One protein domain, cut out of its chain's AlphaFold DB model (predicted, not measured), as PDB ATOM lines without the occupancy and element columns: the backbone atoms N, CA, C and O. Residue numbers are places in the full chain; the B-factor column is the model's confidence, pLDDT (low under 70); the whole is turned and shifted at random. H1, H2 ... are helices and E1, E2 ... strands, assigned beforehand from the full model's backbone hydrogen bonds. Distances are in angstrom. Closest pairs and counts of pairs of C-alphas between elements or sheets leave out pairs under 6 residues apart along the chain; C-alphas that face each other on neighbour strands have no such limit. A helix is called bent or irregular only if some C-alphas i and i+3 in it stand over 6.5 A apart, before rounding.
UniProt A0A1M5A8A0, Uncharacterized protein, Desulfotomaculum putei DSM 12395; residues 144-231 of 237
ATOM      1  N   LEU A 144     -20.868 -45.865  32.702       94.81
ATOM      2  CA  LEU A 144     -19.995 -45.302  31.666       94.81
ATOM      3  C   LEU A 144     -18.526 -45.244  32.107       94.81
ATOM      4  O   LEU A 144     -17.626 -45.604  31.346       94.81
ATOM      5  N   LYS A 145     -18.272 -44.835  33.357       93.88
ATOM      6  CA  LYS A 145     -16.917 -44.816  33.928       93.88
ATOM      7  C   LYS A 145     -16.342 -46.231  34.056       93.88
ATOM      8  O   LYS A 145     -15.185 -46.445  33.700       93.88
ATOM      9  N   ALA A 146     -17.140 -47.197  34.503       93.44
ATOM     10  CA  ALA A 146     -16.738 -48.597  34.613       93.44
ATOM     11  C   ALA A 146     -16.430 -49.222  33.243       93.44
ATOM     12  O   ALA A 146     -15.404 -49.885  33.080       93.44
ATOM     13  N   GLN A 147     -17.278 -48.958  32.246       93.75
ATOM     14  CA  GLN A 147     -17.091 -49.415  30.875       93.75
ATOM     15  C   GLN A 147     -15.806 -48.852  30.266       93.75
ATOM     16  O   GLN A 147     -15.025 -49.613  29.699       93.75
ATOM     17  N   PHE A 148     -15.546 -47.551  30.447       95.25
ATOM     18  CA  PHE A 148     -14.291 -46.934  30.022       95.25
ATOM     19  C   PHE A 148     -13.083 -47.681  30.594       95.25
ATOM     20  O   PHE A 148     -12.225 -48.123  29.835       95.25
ATOM     21  N   VAL A 149     -13.028 -47.858  31.919       93.50
ATOM     22  CA  VAL A 149     -11.910 -48.539  32.591       93.50
ATOM     23  C   VAL A 149     -11.692 -49.936  32.019       93.50
ATOM     24  O   VAL A 149     -10.553 -50.316  31.761       93.50
ATOM     25  N   PHE A 150     -12.773 -50.692  31.826       93.50
ATOM     26  CA  PHE A 150     -12.707 -52.033  31.259       93.50
ATOM     27  C   PHE A 150     -12.129 -52.020  29.836       93.50
ATOM     28  O   PHE A 150     -11.213 -52.784  29.537       93.50
ATOM     29  N   ASP A 151     -12.600 -51.104  28.987       92.81
ATOM     30  CA  ASP A 151     -12.160 -50.981  27.595       92.81
ATOM     31  C   ASP A 151     -10.683 -50.560  27.463       92.81
ATOM     32  O   ASP A 151     -10.043 -50.872  26.457       92.81
ATOM     33  N   VAL A 152     -10.112 -49.881  28.468       93.12
ATOM     34  CA  VAL A 152      -8.717 -49.401  28.446       93.12
ATOM     35  C   VAL A 152      -7.801 -50.052  29.488       93.12
ATOM     36  O   VAL A 152      -6.729 -49.512  29.768       93.12
ATOM     37  N   GLN A 153      -8.171 -51.207  30.047       88.31
ATOM     38  CA  GLN A 153      -7.450 -51.835  31.168       88.31
ATOM     39  C   GLN A 153      -5.957 -52.134  30.895       88.31
ATOM     40  O   GLN A 153      -5.124 -52.115  31.800       88.31
ATOM     41  N   GLU A 154      -5.588 -52.343  29.627       90.06
ATOM     42  CA  GLU A 154      -4.192 -52.535  29.197       90.06
ATOM     43  C   GLU A 154      -3.352 -51.251  29.320       90.06
ATOM     44  O   GLU A 154      -2.137 -51.284  29.538       90.06
ATOM     45  N   LEU A 155      -4.000 -50.090  29.212       91.50
ATOM     46  CA  LEU A 155      -3.374 -48.772  29.315       91.50
ATOM     47  C   LEU A 155      -3.468 -48.211  30.739       91.50
ATOM     48  O   LEU A 155      -2.574 -47.478  31.178       91.50
ATOM     49  N   PHE A 156      -4.537 -48.555  31.457       92.06
ATOM     50  CA  PHE A 156      -4.886 -47.984  32.747       92.06
ATOM     51  C   PHE A 156      -5.365 -49.045  33.736       92.06
ATOM     52  O   PHE A 156      -6.266 -49.815  33.441       92.06
ATOM     53  N   ALA A 157      -4.850 -49.007  34.960       89.12
ATOM     54  CA  ALA A 157      -5.365 -49.796  36.072       89.12
ATOM     55  C   ALA A 157      -6.287 -48.942  36.950       89.12
ATOM     56  O   ALA A 157      -5.912 -47.840  37.365       89.12
ATOM     57  N   MET A 158      -7.476 -49.438  37.295       87.94
ATOM     58  CA  MET A 158      -8.329 -48.741  38.256       87.94
ATOM     59  C   MET A 158      -7.795 -48.920  39.673       87.94
ATOM     60  O   MET A 158      -7.509 -50.029  40.125       87.94
ATOM     61  N   ILE A 159      -7.669 -47.790  40.365       89.00
ATOM     62  CA  ILE A 159      -7.222 -47.714  41.763       89.00
ATOM     63  C   ILE A 159      -8.319 -47.166  42.686       89.00
ATOM     64  O   ILE A 159      -8.137 -47.081  43.898       89.00
ATOM     65  N   GLY A 160      -9.457 -46.781  42.110       83.50
ATOM     66  CA  GLY A 160     -10.675 -46.390  42.804       83.50
ATOM     67  C   GLY A 160     -11.758 -45.986  41.806       83.50
ATOM     68  O   GLY A 160     -11.472 -45.745  40.638       83.50
ATOM     69  N   CYS A 161     -12.992 -45.846  42.285       70.94
ATOM     70  CA  CYS A 161     -14.213 -45.692  41.480       70.94
ATOM     71  C   CYS A 161     -14.255 -44.473  40.536       70.94
ATOM     72  O   CYS A 161     -15.135 -44.367  39.693       70.94
ATOM     73  N   TYR A 162     -13.295 -43.556  40.657       83.19
ATOM     74  CA  TYR A 162     -13.171 -42.352  39.829       83.19
ATOM     75  C   TYR A 162     -11.718 -42.049  39.467       83.19
ATOM     76  O   TYR A 162     -11.392 -40.921  39.105       83.19
ATOM     77  N   LYS A 163     -10.820 -43.029  39.646       91.56
ATOM     78  CA  LYS A 163      -9.384 -42.844  39.466       91.56
ATOM     79  C   LYS A 163      -8.741 -44.044  38.803       91.56
ATOM     80  O   LYS A 163      -8.860 -45.181  39.265       91.56
ATOM     81  N   VAL A 164      -7.953 -43.750  37.784       93.94
ATOM     82  CA  VAL A 164      -7.115 -44.729  37.102       93.94
ATOM     83  C   VAL A 164      -5.661 -44.322  37.157       93.94
ATOM     84  O   VAL A 164      -5.326 -43.144  37.232       93.94
ATOM     85  N   LYS A 165      -4.784 -45.314  37.115       94.62
ATOM     86  CA  LYS A 165      -3.345 -45.147  37.038       94.62
ATOM     87  C   LYS A 165      -2.871 -45.628  35.675       94.62
ATOM     88  O   LYS A 165      -3.105 -46.773  35.315       94.62
ATOM     89  N   GLU A 166      -2.204 -44.762  34.928       93.12
ATOM     90  CA  GLU A 166      -1.589 -45.101  33.644       93.12
ATOM     91  C   GLU A 166      -0.447 -46.095  33.867       93.12
ATOM     92  O   GLU A 166       0.485 -45.817  34.627       93.12
ATOM     93  N   ASN A 167      -0.508 -47.249  33.204       88.94
ATOM     94  CA  ASN A 167       0.372 -48.385  33.487       88.94
ATOM     95  C   ASN A 167       1.851 -48.063  33.220       88.94
ATOM     96  O   ASN A 167       2.723 -48.447  33.995       88.94
ATOM     97  N   GLN A 168       2.141 -47.305  32.158       85.56
ATOM     98  CA  GLN A 168       3.515 -47.009  31.736       85.56
ATOM     99  C   GLN A 168       4.202 -45.930  32.583       85.56
ATOM    100  O   GLN A 168       5.391 -46.027  32.871       85.56
ATOM    101  N   LYS A 169       3.467 -44.876  32.956       83.31
ATOM    102  CA  LYS A 169       4.027 -43.683  33.622       83.31
ATOM    103  C   LYS A 169       3.702 -43.622  35.111       83.31
ATOM    104  O   LYS A 169       4.271 -42.814  35.837       83.31
ATOM    105  N   GLY A 170       2.747 -44.431  35.564       89.81
ATOM    106  CA  GLY A 170       2.212 -44.398  36.918       89.81
ATOM    107  C   GLY A 170       1.389 -43.149  37.247       89.81
ATOM    108  O   GLY A 170       0.998 -42.988  38.403       89.81
ATOM    109  N   GLN A 171       1.127 -42.282  36.262       93.75
ATOM    110  CA  GLN A 171       0.344 -41.063  36.429       93.75
ATOM    111  C   GLN A 171      -1.099 -41.421  36.782       93.75
ATOM    112  O   GLN A 171      -1.722 -42.257  36.126       93.75
ATOM    113  N   VAL A 172      -1.630 -40.782  37.820       95.00
ATOM    114  CA  VAL A 172      -3.019 -40.966  38.242       95.00
ATOM    115  C   VAL A 172      -3.886 -39.922  37.562       95.00
ATOM    116  O   VAL A 172      -3.525 -38.743  37.551       95.00
ATOM    117  N   TYR A 173      -5.018 -40.376  37.032       96.12
ATOM    118  CA  TYR A 173      -6.033 -39.543  36.418       96.12
ATOM    119  C   TYR A 173      -7.366 -39.692  37.141       96.12
ATOM    120  O   TYR A 173      -7.721 -40.795  37.562       96.12
ATOM    121  N   ASN A 174      -8.111 -38.593  37.246       95.44
ATOM    122  CA  ASN A 174      -9.535 -38.651  37.571       95.44
ATOM    123  C   ASN A 174     -10.336 -39.022  36.316       95.44
ATOM    124  O   ASN A 174      -9.892 -38.742  35.203       95.44
ATOM    125  N   ILE A 175     -11.513 -39.619  36.488       95.62
ATOM    126  CA  ILE A 175     -12.450 -39.887  35.392       95.62
ATOM    127  C   ILE A 175     -13.697 -39.038  35.599       95.62
ATOM    128  O   ILE A 175     -14.397 -39.203  36.603       95.62
ATOM    129  N   GLU A 176     -14.007 -38.190  34.625       95.00
ATOM    130  CA  GLU A 176     -15.206 -37.355  34.622       95.00
ATOM    131  C   GLU A 176     -15.948 -37.447  33.295       95.00
ATOM    132  O   GLU A 176     -15.358 -37.748  32.263       95.00
ATOM    133  N   LEU A 177     -17.255 -37.202  33.319       95.00
ATOM    134  CA  LEU A 177     -18.022 -37.024  32.091       95.00
ATOM    135  C   LEU A 177     -17.892 -35.565  31.648       95.00
ATOM    136  O   LEU A 177     -17.922 -34.660  32.483       95.00
ATOM    137  N   LEU A 178     -17.781 -35.311  30.344       94.50
ATOM    138  CA  LEU A 178     -17.706 -33.936  29.836       94.50
ATOM    139  C   LEU A 178     -18.969 -33.125  30.180       94.50
ATOM    140  O   LEU A 178     -18.879 -31.927  30.442       94.50
ATOM    141  N   GLU A 179     -20.130 -33.780  30.225       92.56
ATOM    142  CA  GLU A 179     -21.408 -33.160  30.602       92.56
ATOM    143  C   GLU A 179     -21.460 -32.651  32.053       92.56
ATOM    144  O   GLU A 179     -22.253 -31.762  32.361       92.56
ATOM    145  N   ASP A 180     -20.603 -33.175  32.936       92.44
ATOM    146  CA  ASP A 180     -20.538 -32.785  34.349       92.44
ATOM    147  C   ASP A 180     -19.612 -31.581  34.588       92.44
ATOM    148  O   ASP A 180     -19.527 -31.062  35.707       92.44
ATOM    149  N   VAL A 181     -18.910 -31.107  33.552       91.31
ATOM    150  CA  VAL A 181     -17.958 -30.006  33.693       91.31
ATOM    151  C   VAL A 181     -18.673 -28.702  34.016       91.31
ATOM    152  O   VAL A 181     -19.505 -28.187  33.261       91.31
ATOM    153  N   ARG A 182     -18.249 -28.089  35.119       89.94
ATOM    154  CA  ARG A 182     -18.667 -26.744  35.501       89.94
ATOM    155  C   ARG A 182     -17.707 -25.730  34.912       89.94
ATOM    156  O   ARG A 182     -16.524 -25.721  35.235       89.94
ATOM    157  N   VAL A 183     -18.235 -24.818  34.096       86.31
ATOM    158  CA  VAL A 183     -17.439 -23.769  33.431       86.31
ATOM    159  C   VAL A 183     -16.638 -22.932  34.439       86.31
ATOM    160  O   VAL A 183     -15.489 -22.588  34.182       86.31
ATOM    161  N   SER A 184     -17.199 -22.665  35.622       88.75
ATOM    162  CA  SER A 184     -16.519 -21.944  36.708       88.75
ATOM    163  C   SER A 184     -15.339 -22.701  37.329       88.75
ATOM    164  O   SER A 184     -14.539 -22.097  38.036       88.75
ATOM    165  N   GLU A 185     -15.235 -24.009  37.099       90.50
ATOM    166  CA  GLU A 185     -14.235 -24.894  37.700       90.50
ATOM    167  C   GLU A 185     -13.209 -25.407  36.673       90.50
ATOM    168  O   GLU A 185     -12.314 -26.155  37.054       90.50
ATOM    169  N   ILE A 186     -13.273 -24.974  35.402       90.50
ATOM    170  CA  ILE A 186     -12.341 -25.377  34.324       90.50
ATOM    171  C   ILE A 186     -10.861 -25.370  34.768       90.50
ATOM    172  O   ILE A 186     -10.186 -26.379  34.555       90.50
ATOM    173  N   PRO A 187     -10.341 -24.322  35.444       89.00
ATOM    174  CA  PRO A 187      -8.936 -24.286  35.866       89.00
ATOM    175  C   PRO A 187      -8.535 -25.374  36.874       89.00
ATOM    176  O   PRO A 187      -7.345 -25.636  37.048       89.00
ATOM    177  N   ASN A 188      -9.503 -25.998  37.550       91.00
ATOM    178  CA  ASN A 188      -9.260 -27.003  38.585       91.00
ATOM    179  C   ASN A 188      -9.087 -28.415  38.009       91.00
ATOM    180  O   ASN A 188      -8.584 -29.299  38.706       91.00
ATOM    181  N   TYR A 189      -9.484 -28.645  36.755       92.75
ATOM    182  CA  TYR A 189      -9.346 -29.952  36.125       92.75
ATOM    183  C   TYR A 189      -7.916 -30.161  35.625       92.75
ATOM    184  O   TYR A 189      -7.434 -29.498  34.705       92.75
ATOM    185  N   ARG A 190      -7.234 -31.122  36.243       92.50
ATOM    186  CA  ARG A 190      -5.862 -31.513  35.920       92.50
ATOM    187  C   ARG A 190      -5.747 -33.026  35.956       92.50
ATOM    188  O   ARG A 190      -6.329 -33.651  36.843       92.50
ATOM    189  N   PHE A 191      -4.986 -33.594  35.019       94.44
ATOM    190  CA  PHE A 191      -4.867 -35.044  34.844       94.44
ATOM    191  C   PHE A 191      -6.241 -35.723  34.924       94.44
ATOM    192  O   PHE A 191      -6.483 -36.597  35.748       94.44
ATOM    193  N   THR A 192      -7.190 -35.251  34.125       95.69
ATOM    194  CA  THR A 192      -8.552 -35.787  34.081       95.69
ATOM    195  C   THR A 192      -8.808 -36.400  32.713       95.69
ATOM    196  O   THR A 192      -8.450 -35.820  31.691       95.69
ATOM    197  N   ILE A 193      -9.395 -37.592  32.700       96.50
ATOM    198  CA  ILE A 193      -9.917 -38.223  31.495       96.50
ATOM    199  C   ILE A 193     -11.397 -37.867  31.414       96.50
ATOM    200  O   ILE A 193     -12.187 -38.300  32.254       96.50
ATOM    201  N   PHE A 194     -11.750 -37.064  30.416       96.19
ATOM    202  CA  PHE A 194     -13.122 -36.695  30.111       96.19
ATOM    203  C   PHE A 194     -13.734 -37.707  29.151       96.19
ATOM    204  O   PHE A 194     -13.254 -37.888  28.031       96.19
ATOM    205  N   LEU A 195     -14.803 -38.359  29.589       96.25
ATOM    206  CA  LEU A 195     -15.598 -39.248  28.757       96.25
ATOM    207  C   LEU A 195     -16.610 -38.423  27.964       96.25
ATOM    208  O   LEU A 195     -17.286 -37.547  28.512       96.25
ATOM    209  N   VAL A 196     -16.700 -38.710  26.671       94.81
ATOM    210  CA  VAL A 196     -17.533 -37.986  25.712       94.81
ATOM    211  C   VAL A 196     -18.306 -38.991  24.875       94.81
ATOM    212  O   VAL A 196     -17.718 -39.919  24.335       94.81
ATOM    213  N   ASN A 197     -19.609 -38.790  24.713       93.69
ATOM    214  CA  ASN A 197     -20.402 -39.550  23.751       93.69
ATOM    215  C   ASN A 197     -20.607 -38.742  22.464       93.69
ATOM    216  O   ASN A 197     -21.511 -37.908  22.394       93.69
ATOM    217  N   ILE A 198     -19.760 -38.956  21.450       92.12
ATOM    218  CA  ILE A 198     -19.878 -38.212  20.184       92.12
ATOM    219  C   ILE A 198     -21.186 -38.552  19.461       92.12
ATOM    220  O   ILE A 198     -21.824 -37.644  18.936       92.12
ATOM    221  N   LYS A 199     -21.634 -39.817  19.494       92.50
ATOM    222  CA  LYS A 199     -22.912 -40.223  18.878       92.50
ATOM    223  C   LYS A 199     -24.077 -39.378  19.414       92.50
ATOM    224  O   LYS A 199     -24.896 -38.909  18.626       92.50
ATOM    225  N   THR A 200     -24.127 -39.141  20.724       91.88
ATOM    226  CA  THR A 200     -25.177 -38.311  21.333       91.88
ATOM    227  C   THR A 200     -25.013 -36.827  21.001       91.88
ATOM    228  O   THR A 200     -25.993 -36.154  20.684       91.88
ATOM    229  N   LEU A 201     -23.782 -36.300  21.008       91.69
ATOM    230  CA  LEU A 201     -23.515 -34.909  20.613       91.69
ATOM    231  C   LEU A 201     -23.944 -34.620  19.164       91.69
ATOM    232  O   LEU A 201     -24.472 -33.537  18.893       91.69
ATOM    233  N   ASP A 202     -23.722 -35.582  18.261       91.88
ATOM    234  CA  ASP A 202     -24.169 -35.555  16.866       91.88
ATOM    235  C   ASP A 202     -25.699 -35.557  16.774       91.88
ATOM    236  O   ASP A 202     -26.265 -34.692  16.105       91.88
ATOM    237  N   ALA A 203     -26.369 -36.468  17.487       90.69
ATOM    238  CA  ALA A 203     -27.830 -36.569  17.500       90.69
ATOM    239  C   ALA A 203     -28.511 -35.288  18.015       90.69
ATOM    240  O   ALA A 203     -29.531 -34.861  17.476       90.69
ATOM    241  N   LEU A 204     -27.916 -34.645  19.022       89.75
ATOM    242  CA  LEU A 204     -28.415 -33.408  19.625       89.75
ATOM    243  C   LEU A 204     -27.929 -32.131  18.916       89.75
ATOM    244  O   LEU A 204     -28.347 -31.031  19.275       89.75
ATOM    245  N   ASN A 205     -27.044 -32.247  17.921       90.50
ATOM    246  CA  ASN A 205     -26.439 -31.127  17.195       90.50
ATOM    247  C   ASN A 205     -25.738 -30.085  18.107       90.50
ATOM    248  O   ASN A 205     -25.808 -28.874  17.886       90.50
ATOM    249  N   ILE A 206     -25.028 -30.558  19.136       88.75
ATOM    250  CA  ILE A 206     -24.322 -29.722  20.136       88.75
ATOM    251  C   ILE A 206     -22.793 -29.881  20.099       88.75
ATOM    252  O   ILE A 206     -22.081 -29.343  20.950       88.75
ATOM    253  N   ASN A 207     -22.261 -30.546  19.070       88.06
ATOM    254  CA  ASN A 207     -20.826 -30.787  18.875       88.06
ATOM    255  C   ASN A 207     -19.941 -29.552  19.021       88.06
ATOM    256  O   ASN A 207     -18.850 -29.639  19.578       88.06
ATOM    257  N   LYS A 208     -20.384 -28.403  18.497       87.56
ATOM    258  CA  LYS A 208     -19.588 -27.173  18.540       87.56
ATOM    259  C   LYS A 208     -19.298 -26.757  19.983       87.56
ATOM    260  O   LYS A 208     -18.148 -26.521  20.326       87.56
ATOM    261  N   TYR A 209     -20.322 -26.760  20.836       85.06
ATOM    262  CA  TYR A 209     -20.172 -26.417  22.250       85.06
ATOM    263  C   TYR A 209     -19.256 -27.401  22.982       85.06
ATOM    264  O   TYR A 209     -18.428 -26.977  23.786       85.06
ATOM    265  N   ALA A 210     -19.377 -28.702  22.696       88.31
ATOM    266  CA  ALA A 210     -18.521 -29.722  23.299       88.31
ATOM    267  C   ALA A 210     -17.058 -29.558  22.881       88.31
ATOM    268  O   ALA A 210     -16.181 -29.613  23.736       88.31
ATOM    269  N   LYS A 211     -16.796 -29.272  21.601       88.50
ATOM    270  CA  LYS A 211     -15.449 -28.968  21.096       88.50
ATOM    271  C   LYS A 211     -14.864 -27.717  21.744       88.50
ATOM    272  O   LYS A 211     -13.730 -27.763  22.207       88.50
ATOM    273  N   ASP A 212     -15.629 -26.631  21.830       89.44
ATOM    274  CA  ASP A 212     -15.165 -25.374  22.432       89.44
ATOM    275  C   ASP A 212     -14.836 -25.539  23.928       89.44
ATOM    276  O   ASP A 212     -13.870 -24.960  24.429       89.44
ATOM    277  N   LEU A 213     -15.621 -26.345  24.651       90.62
ATOM    278  CA  LEU A 213     -15.342 -26.690  26.044       90.62
ATOM    279  C   LEU A 213     -14.105 -27.585  26.161       90.62
ATOM    280  O   LEU A 213     -13.245 -27.350  27.006       90.62
ATOM    281  N   ALA A 214     -13.999 -28.592  25.299       90.69
ATOM    282  CA  ALA A 214     -12.888 -29.523  25.301       90.69
ATOM    283  C   ALA A 214     -11.558 -28.812  24.986       90.69
ATOM    284  O   ALA A 214     -10.582 -29.054  25.682       90.69
ATOM    285  N   LYS A 215     -11.541 -27.828  24.072       90.69
ATOM    286  CA  LYS A 215     -10.379 -26.949  23.825       90.69
ATOM    287  C   LYS A 215      -9.946 -26.165  25.070       90.69
ATOM    288  O   LYS A 215      -8.757 -26.012  25.315       90.69
ATOM    289  N   GLN A 216     -10.888 -25.682  25.884       90.75
ATOM    290  CA  GLN A 216     -10.557 -24.991  27.142       90.75
ATOM    291  C   GLN A 216      -9.993 -25.943  28.204       90.75
ATOM    292  O   GLN A 216      -9.163 -25.551  29.023       90.75
ATOM    293  N   LEU A 217     -10.452 -27.193  28.191       91.75
ATOM    294  CA  LEU A 217     -10.008 -28.250  29.092       91.75
ATOM    295  C   LEU A 217      -8.737 -28.958  28.610       91.75
ATOM    296  O   LEU A 217      -8.133 -29.667  29.415       91.75
ATOM    297  N   ASP A 218      -8.318 -28.775  27.354       85.94
ATOM    298  CA  ASP A 218      -7.118 -29.376  26.753       85.94
ATOM    299  C   ASP A 218      -5.828 -28.693  27.228       85.94
ATOM    300  O   ASP A 218      -4.997 -28.166  26.493       85.94
ATOM    301  N   CYS A 219      -5.692 -28.650  28.542       79.69
ATOM    302  CA  CYS A 219      -4.540 -28.162  29.257       79.69
ATOM    303  C   CYS A 219      -4.272 -29.102  30.439       79.69
ATOM    304  O   CYS A 219      -5.056 -29.999  30.751       79.69
ATOM    305  N   ASN A 220      -3.133 -28.935  31.111       83.44
ATOM    306  CA  ASN A 220      -2.839 -29.641  32.367       83.44
ATOM    307  C   ASN A 220      -2.855 -31.186  32.281       83.44
ATOM    308  O   ASN A 220      -3.089 -31.866  33.284       83.44
ATOM    309  N   GLY A 221      -2.567 -31.747  31.100       87.75
ATOM    310  CA  GLY A 221      -2.477 -33.195  30.889       87.75
ATOM    311  C   GLY A 221      -3.824 -33.916  30.929       87.75
ATOM    312  O   GLY A 221      -3.857 -35.103  31.255       87.75
ATOM    313  N   ASN A 222      -4.922 -33.210  30.655       94.19
ATOM    314  CA  ASN A 222      -6.229 -33.827  30.467       94.19
ATOM    315  C   ASN A 222      -6.262 -34.644  29.165       94.19
ATOM    316  O   ASN A 222      -5.462 -34.429  28.257       94.19
ATOM    317  N   LYS A 223      -7.160 -35.627  29.101       94.75
ATOM    318  CA  LYS A 223      -7.374 -36.482  27.927       94.75
ATOM    319  C   LYS A 223      -8.868 -36.620  27.674       94.75
ATOM    320  O   LYS A 223      -9.657 -36.537  28.611       94.75
ATOM    321  N   PHE A 224      -9.246 -36.901  26.434       95.50
ATOM    322  CA  PHE A 224     -10.643 -37.077  26.044       95.50
ATOM    323  C   PHE A 224     -10.830 -38.456  25.435       95.50
ATOM    324  O   PHE A 224     -10.027 -38.879  24.604       95.50
ATOM    325  N   TYR A 225     -11.866 -39.162  25.863       95.94
ATOM    326  CA  TYR A 225     -12.172 -40.505  25.395       95.94
ATOM    327  C   TYR A 225     -13.600 -40.555  24.863       95.94
ATOM    328  O   TYR A 225     -14.546 -40.235  25.583       95.94
ATOM    329  N   ASP A 226     -13.749 -40.961  23.606       95.00
ATOM    330  CA  ASP A 226     -15.053 -41.187  22.997       95.00
ATOM    331  C   ASP A 226     -15.573 -42.569  23.383       95.00
ATOM    332  O   ASP A 226     -15.078 -43.585  22.887       95.00
ATOM    333  N   ILE A 227     -16.597 -42.611  24.235       93.69
ATOM    334  CA  ILE A 227     -17.208 -43.868  24.683       93.69
ATOM    335  C   ILE A 227     -17.947 -44.595  23.554       93.69
ATOM    336  O   ILE A 227     -18.044 -45.819  23.571       93.69
ATOM    337  N   SER A 228     -18.425 -43.870  22.538       91.06
ATOM    338  CA  SER A 228     -19.182 -44.459  21.428       91.06
ATOM    339  C   SER A 228     -18.279 -45.167  20.414       91.06
ATOM    340  O   SER A 228     -18.659 -46.196  19.854       91.06
ATOM    341  N   LYS A 229     -17.063 -44.644  20.206       92.62
ATOM    342  CA  LYS A 229     -16.057 -45.203  19.283       92.62
ATOM    343  C   LYS A 229     -14.929 -45.953  19.983       92.62
ATOM    344  O   LYS A 229     -14.097 -46.548  19.306       92.62
ATOM    345  N   LYS A 230     -14.906 -45.935  21.317       93.88
ATOM    346  CA  LYS A 230     -13.904 -46.586  22.168       93.88
ATOM    347  C   LYS A 230     -12.464 -46.167  21.864       93.88
ATOM    348  O   LYS A 230     -11.563 -47.001  21.774       93.88
ATOM    349  N   GLN A 231     -12.234 -44.868  21.698       95.06
ATOM    350  CA  GLN A 231     -10.917 -44.334  21.348       95.06
ATOM    351  C   GLN A 231     -10.641 -42.997  22.031       95.06
ATOM    352  O   GLN A 231     -11.556 -42.221  22.305       95.06
TER     353      GLN A 231
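What this domain is: This is residues 144 to 231 of the 237 residues of an uncharacterized protein of Desulfotomaculum putei DSM 12395 (UniProt A0A1M5A8A0). A strongly twisted sheet of five strands, curled like part of a barrel, has helix H1 packed on it near E1, E3 and E4, while the longest helix, H4, apart from H1, grazes it near E4 and E5. E4 is in the middle of the domain, and the short helices H2 and H3 are off the sheet, farthest from that middle. The 88 printed residues hold four named helices and five named strands in the order H1 E1 E2 E3 H2 E4 H3 H4 E5, a mixed class of helices and strands. The sheet, ordered E1, E2, E3, E4, E5, is mixed, antiparallel from E1 to E3 and parallel from E3 to E5. The whole is compact and rounded, with a radius of gyration of the C-alphas of 12.8 A and spans of 35 by 27 by 19 A.

How they stand to each other: E1, residues 156 to 160, E2, residues 163 to 166, and E3, residues 172 to 177, form a meander, each strand the antiparallel neighbour of the one before, in two hairpins. N 157 and O 165 are 2.9 A apart, and N 173 and O 164 are 2.8 A apart, both within hydrogen-bond range. E3 pairs with E2 over residues 172 to 174 and with E4, residues 192 to 196, over residues 174 to 177. E3 and E4 are parallel, with N 193 and O 174 2.8 A apart. E4 and E5, residues 223 to 226, are parallel, with N 194 and O 223 2.8 A apart. H1, residues 144 to 151, is on the sheet at a height of 6.9 A, over none of the strands, but only just: 2 of its C-alphas fall on E4. Its closest C-alphas to E1 are those of Val 149 and Met 158, 6.7 A apart. H4, residues 207 to 217, only grazes the sheet, with its residues 210 to 217. H2, residues 183 to 188, and H4 only just touch, with 3 pairs of C-alphas within 8 A, the closest Ile 186 and Leu 217 at 6.4 A. H3, residues 198 to 203, and H4 touch only at the corner, and only just, with 3 pairs, the closest C-alphas being those of Leu 201 and Asn 207, 5.2 A apart. E3, H2, E4 and E4, H3 H4, E5 are strand-helix-strand units, two parallel neighbour strands with helices between, each crossover right-handed. Every O i to N i+4 pair is within hydrogen-bond range in H1, H3 and H4; in H2 it is 0 of 2, with 2 of 3 O i to N i+3 pairs, and H2 is irregular, C-alphas 184 and 187 being 8.0 A apart.

Where its parts are: E3 is 16.7 A from first to last C-alpha, E4 12.5 A, E1 11.7 A, E5 10.3 A and E2 10.0 A. H4 is 15.1 A, H1 10.5 A, H2 10.2 A and H3 8.6 A. C-alpha 144, where H1 begins, is at (-19.995, -45.302, 31.666), and C-alpha 226, where E5 ends, is at (-15.053, -41.187, 22.997).

The domain as a whole: The C-alphas farthest apart are those of Gly 170 and Asn 205, at 37.2 A. The printed part has no cut, each link between named elements is tight, and no printed residue is under 70 in pLDDT, with a mean of 91.2 over the printed part.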